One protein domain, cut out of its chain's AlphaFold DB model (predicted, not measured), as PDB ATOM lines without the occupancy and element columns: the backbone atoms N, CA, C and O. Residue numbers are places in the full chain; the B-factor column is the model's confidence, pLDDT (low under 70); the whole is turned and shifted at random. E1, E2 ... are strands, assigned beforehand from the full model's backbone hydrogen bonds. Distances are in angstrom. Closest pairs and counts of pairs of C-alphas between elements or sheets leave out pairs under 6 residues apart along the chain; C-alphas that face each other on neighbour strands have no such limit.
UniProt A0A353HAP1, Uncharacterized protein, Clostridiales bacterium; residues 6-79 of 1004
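What this domain is: This is residues 6 to 79 of the 1004 residues of an uncharacterized protein of Clostridiales bacterium (UniProt A0A353HAP1). Two antiparallel sheets are set partly face to face as a small sandwich, their strands crossed at 30 degrees: E2, E1, E3 and E6 make the one, E5, E4 and E7 the other. The short E2 and the hairpin strand E5 are the strands farthest from the mean of the C-alphas, while E3 and E6 are the nearest to it. The printed part has 74 residues, with no named helix and seven named strands, E1 to E7 along the chain, so the class is all strand. It is compact, with a radius of gyration of the C-alphas of 12.4 A and spans of 38 by 26 by 17 A.

How they stand to each other: E1, residues 6 to 11, is the antiparallel neighbour of E3, residues 27 to 34, at 166 degrees, with N 10 and O 29 within hydrogen-bond range at 2.9 A. E2, residues 14 to 16, meets E1 only at a point, where the C-alphas of Asn 15 and Thr 10 face each other at 4.3 A. On the other side of E3 from E1 is the edge strand E6, residues 61 to 65, antiparallel to E3 at 159 degrees, with N 28 and O 64 at 2.7 A. In the second sheet, E4, residues 38 to 47, and E5, residues 50 to 55, form a hairpin, antiparallel at 157 degrees, with N 54 and O 43 at 2.8 A. E7, residues 70 to 78, is antiparallel to E4 at 163 degrees, with N 73 and O 44 at 2.8 A. The two sheets are face to face, 10.0 A centre to centre in the parts that face each other, with best planes 15 degrees apart. The closest C-alphas of E3 and E4, those of Pro 34 and Thr 40, are 6.2 A apart. E4 and E6 are only just apart, closest 8.4 A.

Where its parts are: E1 begins at C-alpha 6, (-44.101, 25.085, 45.129), and is 17.1 A long. E2 measures 6.4 A, E3 22.6 A. E4, the longest strand by residues, measures 27.2 A from C-alpha 38 at (-54.864, 26.290, 44.302). E5 measures 16.9 A, E6 13.9 A. E7 measures 26.8 A and ends at C-alpha 78, (-57.898, 27.471, 46.907).

The domain as a whole: The two C-alphas farthest apart, those of Glu 23 and Ile 79, are 38.1 A from each other. The printed part has no cut. The link E2 to E3, ten residues, is short; the other links are tight. The mean pLDDT of the printed part is 84.0, and no printed residue is under 70.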
ATOM      1  N   ASN A   6     -45.559  25.020  45.135       81.75
ATOM      2  CA  ASN A   6     -44.101  25.085  45.129       81.75
ATOM      3  C   ASN A   6     -43.626  26.374  44.454       81.75
ATOM      4  O   ASN A   6     -44.269  26.878  43.530       81.75
ATOM      5  N   LEU A   7     -42.477  26.888  44.896       86.25
ATOM      6  CA  LEU A   7     -41.737  27.924  44.181       86.25
ATOM      7  C   LEU A   7     -40.322  27.442  43.886       86.25
ATOM      8  O   LEU A   7     -39.702  26.769  44.709       86.25
ATOM      9  N   THR A   8     -39.801  27.839  42.733       87.19
ATOM     10  CA  THR A   8     -38.387  27.670  42.384       87.19
ATOM     11  C   THR A   8     -37.805  29.019  42.007       87.19
ATOM     12  O   THR A   8     -38.459  29.783  41.294       87.19
ATOM     13  N   ALA A   9     -36.584  29.300  42.453       88.44
ATOM     14  CA  ALA A   9     -35.879  30.532  42.137       88.44
ATOM     15  C   ALA A   9     -34.663  30.245  41.248       88.44
ATOM     16  O   ALA A   9     -33.934  29.275  41.460       88.44
ATOM     17  N   THR A  10     -34.430  31.113  40.269       88.75
ATOM     18  CA  THR A  10     -33.237  31.090  39.415       88.75
ATOM     19  C   THR A  10     -32.583  32.462  39.400       88.75
ATOM     20  O   THR A  10     -33.289  33.444  39.203       88.75
ATOM     21  N   ALA A  11     -31.265  32.539  39.590       86.62
ATOM     22  CA  ALA A  11     -30.487  33.779  39.540       86.62
ATOM     23  C   ALA A  11     -29.370  33.649  38.502       86.62
ATOM     24  O   ALA A  11     -28.658  32.641  38.484       86.62
ATOM     25  N   GLY A  12     -29.248  34.619  37.592       78.12
ATOM     26  CA  GLY A  12     -28.249  34.561  36.511       78.12
ATOM     27  C   GLY A  12     -28.345  33.291  35.646       78.12
ATOM     28  O   GLY A  12     -27.337  32.802  35.141       78.12
ATOM     29  N   GLY A  13     -29.546  32.708  35.532       76.69
ATOM     30  CA  GLY A  13     -29.810  31.481  34.770       76.69
ATOM     31  C   GLY A  13     -29.554  30.157  35.504       76.69
ATOM     32  O   GLY A  13     -29.732  29.102  34.899       76.69
ATOM     33  N   LYS A  14     -29.169  30.164  36.789       80.94
ATOM     34  CA  LYS A  14     -28.953  28.945  37.596       80.94
ATOM     35  C   LYS A  14     -29.943  28.849  38.752       80.94
ATOM     36  O   LYS A  14     -30.341  29.871  39.301       80.94
ATOM     37  N   ASN A  15     -30.322  27.630  39.139       85.75
ATOM     38  CA  ASN A  15     -31.191  27.402  40.297       85.75
ATOM     39  C   ASN A  15     -30.505  27.875  41.580       85.75
ATOM     40  O   ASN A  15     -29.343  27.549  41.823       85.75
ATOM     41  N   VAL A  16     -31.247  28.608  42.403       84.25
ATOM     42  CA  VAL A  16     -30.786  29.097  43.704       84.25
ATOM     43  C   VAL A  16     -31.782  28.721  44.794       84.25
ATOM     44  O   VAL A  16     -32.987  28.629  44.559       84.25
ATOM     45  N   SER A  17     -31.265  28.490  45.997       84.06
ATOM     46  CA  SER A  17     -32.048  28.202  47.199       84.06
ATOM     47  C   SER A  17     -32.027  29.387  48.162       84.06
ATOM     48  O   SER A  17     -31.222  30.308  48.026       84.06
ATOM     49  N   SER A  18     -32.905  29.361  49.166       84.12
ATOM     50  CA  SER A  18     -32.886  30.359  50.240       84.12
ATOM     51  C   SER A  18     -31.510  30.407  50.923       84.12
ATOM     52  O   SER A  18     -30.884  29.365  51.122       84.12
ATOM     53  N   GLY A  19     -31.034  31.616  51.238       82.00
ATOM     54  CA  GLY A  19     -29.707  31.860  51.813       82.00
ATOM     55  C   GLY A  19     -28.548  31.875  50.807       82.00
ATOM     56  O   GLY A  19     -27.408  32.069  51.218       82.00
ATOM     57  N   ALA A  20     -28.804  31.682  49.507       83.12
ATOM     58  CA  ALA A  20     -27.764  31.794  48.487       83.12
ATOM     59  C   ALA A  20     -27.192  33.223  48.419       83.12
ATOM     60  O   ALA A  20     -27.945  34.192  48.329       83.12
ATOM     61  N   SER A  21     -25.862  33.350  48.407       85.06
ATOM     62  CA  SER A  21     -25.186  34.623  48.140       85.06
ATOM     63  C   SER A  21     -25.278  34.946  46.650       85.06
ATOM     64  O   SER A  21     -24.660  34.276  45.822       85.06
ATOM     65  N   ILE A  22     -26.075  35.956  46.311       84.25
ATOM     66  CA  ILE A  22     -26.306  36.409  44.937       84.25
ATOM     67  C   ILE A  22     -25.677  37.792  44.789       84.25
ATOM     68  O   ILE A  22     -25.895  38.667  45.626       84.25
ATOM     69  N   GLU A  23     -24.886  37.993  43.735       84.19
ATOM     70  CA  GLU A  23     -24.238  39.280  43.495       84.19
ATOM     71  C   GLU A  23     -25.281  40.374  43.231       84.19
ATOM     72  O   GLU A  23     -26.249  40.180  42.483       84.19
ATOM     73  N   LYS A  24     -25.075  41.542  43.846       85.56
ATOM     74  CA  LYS A  24     -25.935  42.712  43.668       85.56
ATOM     75  C   LYS A  24     -26.015  43.090  42.185       85.56
ATOM     76  O   LYS A  24     -25.001  43.196  41.508       85.56
ATOM     77  N   GLY A  25     -27.227  43.328  41.698       83.56
ATOM     78  CA  GLY A  25     -27.528  43.609  40.292       83.56
ATOM     79  C   GLY A  25     -27.932  42.377  39.475       83.56
ATOM     80  O   GLY A  25     -28.327  42.530  38.322       83.56
ATOM     81  N   THR A  26     -27.894  41.168  40.049       87.88
ATOM     82  CA  THR A  26     -28.320  39.939  39.356       87.88
ATOM     83  C   THR A  26     -29.846  39.814  39.320       87.88
ATOM     84  O   THR A  26     -30.510  39.964  40.346       87.88
ATOM     85  N   SER A  27     -30.416  39.481  38.158       87.38
ATOM     86  CA  SER A  27     -31.845  39.162  38.037       87.38
ATOM     87  C   SER A  27     -32.180  37.781  38.604       87.38
ATOM     88  O   SER A  27     -31.507  36.788  38.304       87.38
ATOM     89  N   VAL A  28     -33.250  37.733  39.394       89.38
ATOM     90  CA  VAL A  28     -33.825  36.558  40.046       89.38
ATOM     91  C   VAL A  28     -35.250  36.345  39.546       89.38
ATOM     92  O   VAL A  28     -36.122  37.192  39.731       89.38
ATOM     93  N   THR A  29     -35.506  35.187  38.942       89.19
ATOM     94  CA  THR A  29     -36.840  34.754  38.513       89.19
ATOM     95  C   THR A  29     -37.398  33.725  39.481       89.19
ATOM     96  O   THR A  29     -36.772  32.693  39.729       89.19
ATOM     97  N   ILE A  30     -38.604  33.982  39.971       89.06
ATOM     98  CA  ILE A  30     -39.404  33.095  40.807       89.06
ATOM     99  C   ILE A  30     -40.479  32.470  39.928       89.06
ATOM    100  O   ILE A  30     -41.319  33.183  39.393       89.06
ATOM    101  N   LYS A  31     -40.474  31.147  39.770       88.06
ATOM    102  CA  LYS A  31     -41.575  30.421  39.123       88.06
ATOM    103  C   LYS A  31     -42.534  29.877  40.171       88.06
ATOM    104  O   LYS A  31     -42.094  29.352  41.195       88.06
ATOM    105  N   PHE A  32     -43.825  29.992  39.890       88.12
ATOM    106  CA  PHE A  32     -44.915  29.523  40.733       88.12
ATOM    107  C   PHE A  32     -45.458  28.206  40.184       88.12
ATOM    108  O   PHE A  32     -45.687  28.055  38.986       88.12
ATOM    109  N   SER A  33     -45.683  27.235  41.058       85.19
ATOM    110  CA  SER A  33     -46.327  25.970  40.712       85.19
ATOM    111  C   SER A  33     -47.388  25.660  41.766       85.19
ATOM    112  O   SER A  33     -47.105  24.916  42.712       85.19
ATOM    113  N   PRO A  34     -48.581  26.280  41.674       83.75
ATOM    114  CA  PRO A  34     -49.670  25.980  42.594       83.75
ATOM    115  C   PRO A  34     -50.087  24.503  42.502       83.75
ATOM    116  O   PRO A  34     -50.006  23.887  41.439       83.75
ATOM    117  N   ALA A  35     -50.537  23.925  43.620       80.31
ATOM    118  CA  ALA A  35     -51.133  22.586  43.624       80.31
ATOM    119  C   ALA A  35     -52.461  22.564  42.831       80.31
ATOM    120  O   ALA A  35     -53.082  23.606  42.659       80.31
ATOM    121  N   LYS A  36     -52.928  21.377  42.399       75.00
ATOM    122  CA  LYS A  36     -54.082  21.144  41.487       75.00
ATOM    123  C   LYS A  36     -55.394  21.888  41.839       75.00
ATOM    124  O   LYS A  36     -56.244  22.046  40.972       75.00
ATOM    125  N   GLU A  37     -55.557  22.351  43.076       79.31
ATOM    126  CA  GLU A  37     -56.760  23.040  43.579       79.31
ATOM    127  C   GLU A  37     -56.495  24.463  44.080       79.31
ATOM    128  O   GLU A  37     -57.369  25.095  44.669       79.31
ATOM    129  N   PHE A  38     -55.283  24.967  43.878       81.81
ATOM    130  CA  PHE A  38     -54.864  26.290  44.302       81.81
ATOM    131  C   PHE A  38     -54.496  27.126  43.077       81.81
ATOM    132  O   PHE A  38     -54.108  26.611  42.034       81.81
ATOM    133  N   LYS A  39     -54.606  28.442  43.210       81.81
ATOM    134  CA  LYS A  39     -54.103  29.423  42.250       81.81
ATOM    135  C   LYS A  39     -53.172  30.393  42.960       81.81
ATOM    136  O   LYS A  39     -53.381  30.699  44.136       81.81
ATOM    137  N   THR A  40     -52.147  30.877  42.274       81.62
ATOM    138  CA  THR A  40     -51.329  31.985  42.782       81.62
ATOM    139  C   THR A  40     -52.191  33.236  42.822       81.62
ATOM    140  O   THR A  40     -52.971  33.457  41.902       81.62
ATOM    141  N   THR A  41     -52.104  34.024  43.889       80.88
ATOM    142  CA  THR A  41     -52.860  35.283  43.978       80.88
ATOM    143  C   THR A  41     -51.997  36.470  44.356       80.88
ATOM    144  O   THR A  41     -52.314  37.588  43.967       80.88
ATOM    145  N   LYS A  42     -50.901  36.276  45.101       85.19
ATOM    146  CA  LYS A  42     -50.036  37.387  45.529       85.19
ATOM    147  C   LYS A  42     -48.571  36.988  45.622       85.19
ATOM    148  O   LYS A  42     -48.265  35.897  46.100       85.19
ATOM    149  N   LEU A  43     -47.680  37.911  45.277       86.75
ATOM    150  CA  LEU A  43     -46.244  37.831  45.526       86.75
ATOM    151  C   LEU A  43     -45.777  39.067  46.299       86.75
ATOM    152  O   LEU A  43     -45.983  40.184  45.847       86.75
ATOM    153  N   ASN A  44     -45.079  38.860  47.409       87.44
ATOM    154  CA  ASN A  44     -44.404  39.904  48.168       87.44
ATOM    155  C   ASN A  44     -42.887  39.741  48.037       87.44
ATOM    156  O   ASN A  44     -42.371  38.643  48.262       87.44
ATOM    157  N   ILE A  45     -42.178  40.821  47.713       88.12
ATOM    158  CA  ILE A  45     -40.710  40.875  47.703       88.12
ATOM    159  C   ILE A  45     -40.271  41.992  48.649       88.12
ATOM    160  O   ILE A  45     -40.737  43.124  48.528       88.12
ATOM    161  N   SER A  46     -39.406  41.668  49.609       86.56
ATOM    162  CA  SER A  46     -38.927  42.603  50.628       86.56
ATOM    163  C   SER A  46     -37.425  42.835  50.518       86.56
ATOM    164  O   SER A  46     -36.679  41.882  50.697       86.56
ATOM    165  N   GLU A  47     -36.993  44.077  50.288       84.62
ATOM    166  CA  GLU A  47     -35.583  44.502  50.195       84.62
ATOM    167  C   GLU A  47     -35.355  45.737  51.088       84.62
ATOM    168  O   GLU A  47     -36.216  46.614  51.153       84.62
ATOM    169  N   LEU A  48     -34.226  45.815  51.811       80.44
ATOM    170  CA  LEU A  48     -33.895  46.919  52.745       80.44
ATOM    171  C   LEU A  48     -35.029  47.314  53.725       80.44
ATOM    172  O   LEU A  48     -35.131  48.467  54.136       80.44
ATOM    173  N   GLY A  49     -35.898  46.371  54.098       74.62
ATOM    174  CA  GLY A  49     -37.034  46.613  54.999       74.62
ATOM    175  C   GLY A  49     -38.321  47.131  54.336       74.62
ATOM    176  O   GLY A  49     -39.323  47.276  55.035       74.62
ATOM    177  N   TYR A  50     -38.348  47.352  53.017       77.31
ATOM    178  CA  TYR A  50     -39.557  47.725  52.266       77.31
ATOM    179  C   TYR A  50     -40.172  46.508  51.570       77.31
ATOM    180  O   TYR A  50     -39.449  45.731  50.957       77.31
ATOM    181  N   VAL A  51     -41.500  46.347  51.637       86.00
ATOM    182  CA  VAL A  51     -42.236  45.228  51.015       86.00
ATOM    183  C   VAL A  51     -43.039  45.716  49.811       86.00
ATOM    184  O   VAL A  51     -43.962  46.510  49.972       86.00
ATOM    185  N   ASN A  52     -42.737  45.191  48.623       86.19
ATOM    186  CA  ASN A  52     -43.547  45.381  47.421       86.19
ATOM    187  C   ASN A  52     -44.465  44.171  47.213       86.19
ATOM    188  O   ASN A  52     -43.996  43.033  47.240       86.19
ATOM    189  N   THR A  53     -45.757  44.428  47.001       86.75
ATOM    190  CA  THR A  53     -46.797  43.407  46.801       86.75
ATOM    191  C   THR A  53     -47.294  43.447  45.359       86.75
ATOM    192  O   THR A  53     -47.678  44.510  44.874       86.75
ATOM    193  N   TYR A  54     -47.360  42.290  44.708       84.00
ATOM    194  CA  TYR A  54     -47.822  42.111  43.335       84.00
ATOM    195  C   TYR A  54     -49.001  41.138  43.300       84.00
ATOM    196  O   TYR A  54     -48.955  40.078  43.931       84.00
ATOM    197  N   ASP A  55     -50.054  41.487  42.561       81.44
ATOM    198  CA  ASP A  55     -51.093  40.528  42.185       81.44
ATOM    199  C   ASP A  55     -50.529  39.640  41.076       81.44
ATOM    200  O   ASP A  55     -50.034  40.131  40.068       81.44
ATOM    201  N   THR A  56     -50.542  38.336  41.313       77.50
ATOM    202  CA  THR A  56     -50.002  37.327  40.385       77.50
ATOM    203  C   THR A  56     -51.080  36.322  40.002       77.50
ATOM    204  O   THR A  56     -50.783  35.193  39.610       77.50
ATOM    205  N   THR A  57     -52.352  36.711  40.149       74.88
ATOM    206  CA  THR A  57     -53.492  35.912  39.708       74.88
ATOM    207  C   THR A  57     -53.346  35.647  38.209       74.88
ATOM    208  O   THR A  57     -53.308  36.579  37.421       74.88
ATOM    209  N   GLU A  58     -53.218  34.368  37.840       73.38
ATOM    210  CA  GLU A  58     -52.947  33.864  36.473       73.38
ATOM    211  C   GLU A  58     -51.494  33.961  35.964       73.38
ATOM    212  O   GLU A  58     -51.185  33.419  34.902       73.38
ATOM    213  N   GLU A  59     -50.559  34.523  36.734       75.44
ATOM    214  CA  GLU A  59     -49.138  34.512  36.373       75.44
ATOM    215  C   GLU A  59     -48.431  33.226  36.841       75.44
ATOM    216  O   GLU A  59     -48.709  32.679  37.912       75.44
ATOM    217  N   GLN A  60     -47.475  32.733  36.043       82.25
ATOM    218  CA  GLN A  60     -46.695  31.520  36.354       82.25
ATOM    219  C   GLN A  60     -45.273  31.819  36.849       82.25
ATOM    220  O   GLN A  60     -44.588  30.921  37.345       82.25
ATOM    221  N   SER A  61     -44.797  33.059  36.723       86.69
ATOM    222  CA  SER A  61     -43.479  33.457  37.214       86.69
ATOM    223  C   SER A  61     -43.322  34.966  37.305       86.69
ATOM    224  O   SER A  61     -43.908  35.675  36.498       86.69
ATOM    225  N   TYR A  62     -42.438  35.433  38.180       88.31
ATOM    226  CA  TYR A  62     -42.101  36.842  38.343       88.31
ATOM    227  C   TYR A  62     -40.584  37.036  38.447       88.31
ATOM    228  O   TYR A  62     -39.916  36.268  39.137       88.31
ATOM    229  N   THR A  63     -40.027  38.049  37.777       88.56
ATOM    230  CA  THR A  63     -38.577  38.337  37.784       88.56
ATOM    231  C   THR A  63     -38.295  39.709  38.377       88.56
ATOM    232  O   THR A  63     -38.923  40.685  37.981       88.56
ATOM    233  N   PHE A  64     -37.321  39.790  39.281       87.88
ATOM    234  CA  PHE A  64     -36.837  41.041  39.868       87.88
ATOM    235  C   PHE A  64     -35.304  41.068  39.907       87.88
ATOM    236  O   PHE A  64     -34.666  40.038  39.719       87.88
ATOM    237  N   THR A  65     -34.692  42.230  40.129       87.69
ATOM    238  CA  THR A  65     -33.227  42.372  40.199       87.69
ATOM    239  C   THR A  65     -32.787  42.630  41.632       87.69
ATOM    240  O   THR A  65     -33.315  43.534  42.269       87.69
ATOM    241  N   MET A  66     -31.806  41.862  42.117       85.38
ATOM    242  CA  MET A  66     -31.310  41.953  43.493       85.38
ATOM    243  C   MET A  66     -30.609  43.284  43.745       85.38
ATOM    244  O   MET A  66     -29.566  43.566  43.152       85.38
ATOM    245  N   SER A  67     -31.142  44.090  44.657       81.62
ATOM    246  CA  SER A  67     -30.548  45.367  45.067       81.62
ATOM    247  C   SER A  67     -29.922  45.304  46.470       81.62
ATOM    248  O   SER A  67     -28.970  46.044  46.761       81.62
ATOM    249  N   SER A  68     -30.414  44.383  47.304       83.38
ATOM    250  CA  SER A  68     -29.949  44.048  48.657       83.38
ATOM    251  C   SER A  68     -30.433  42.642  49.044       83.38
ATOM    252  O   SER A  68     -31.012  41.952  48.210       83.38
ATOM    253  N   ASP A  69     -30.244  42.223  50.297       85.12
ATOM    254  CA  ASP A  69     -30.855  40.991  50.801       85.12
ATOM    255  C   ASP A  69     -32.385  41.039  50.646       85.12
ATOM    256  O   ASP A  69     -33.053  41.932  51.178       85.12
ATOM    257  N   ALA A  70     -32.928  40.064  49.911       84.69
ATOM    258  CA  ALA A  70     -34.335  40.012  49.541       84.69
ATOM    259  C   ALA A  70     -35.056  38.813  50.173       84.69
ATOM    260  O   ALA A  70     -34.575  37.679  50.114       84.69
ATOM    261  N   THR A  71     -36.256  39.036  50.713       87.50
ATOM    262  CA  THR A  71     -37.178  37.962  51.122       87.50
ATOM    263  C   THR A  71     -38.352  37.880  50.155       87.50
ATOM    264  O   THR A  71     -39.019  38.879  49.909       87.50
ATOM    265  N   VAL A  72     -38.636  36.683  49.631       87.06
ATOM    266  CA  VAL A  72     -39.751  36.438  48.704       87.06
ATOM    267  C   VAL A  72     -40.823  35.578  49.368       87.06
ATOM    268  O   VAL A  72     -40.545  34.488  49.875       87.06
ATOM    269  N   GLN A  73     -42.077  36.024  49.309       87.25
ATOM    270  CA  GLN A  73     -43.234  35.282  49.799       87.25
ATOM    271  C   GLN A  73     -44.353  35.262  48.752       87.25
ATOM    272  O   GLN A  73     -44.924  36.292  48.425       87.25
ATOM    273  N   VAL A  74     -44.715  34.073  48.270       85.56
ATOM    274  CA  VAL A  74     -45.888  33.858  47.406       85.56
ATOM    275  C   VAL A  74     -47.074  33.321  48.213       85.56
ATOM    276  O   VAL A  74     -46.875  32.527  49.142       85.56
ATOM    277  N   THR A  75     -48.283  33.752  47.847       85.00
ATOM    278  CA  THR A  75     -49.568  33.289  48.383       85.00
ATOM    279  C   THR A  75     -50.338  32.488  47.332       85.00
ATOM    280  O   THR A  75     -50.596  32.989  46.234       85.00
ATOM    281  N   PHE A  76     -50.748  31.272  47.695       84.06
ATOM    282  CA  PHE A  76     -51.632  30.407  46.913       84.06
ATOM    283  C   PHE A  76     -53.005  30.281  47.594       84.06
ATOM    284  O   PHE A  76     -53.074  29.961  48.782       84.06
ATOM    285  N   THR A  77     -54.095  30.473  46.849       81.62
ATOM    286  CA  THR A  77     -55.479  30.430  47.360       81.62
ATOM    287  C   THR A  77     -56.273  29.316  46.683       81.62
ATOM    288  O   THR A  77     -56.117  29.102  45.484       81.62
ATOM    289  N   GLN A  78     -57.119  28.603  47.428       83.00
ATOM    290  CA  GLN A  78     -57.898  27.471  46.907       83.00
ATOM    291  C   GLN A  78     -59.016  27.930  45.944       83.00
ATOM    292  O   GLN A  78     -59.575  29.013  46.124       83.00
ATOM    293  N   ILE A  79     -59.331  27.126  44.923       84.94
ATOM    294  CA  ILE A  79     -60.395  27.389  43.935       84.94
ATOM    295  C   ILE A  79     -61.751  26.935  44.486       84.94
ATOM    296  O   ILE A  79     -61.886  25.803  44.951       84.94
TER     297      ILE A  79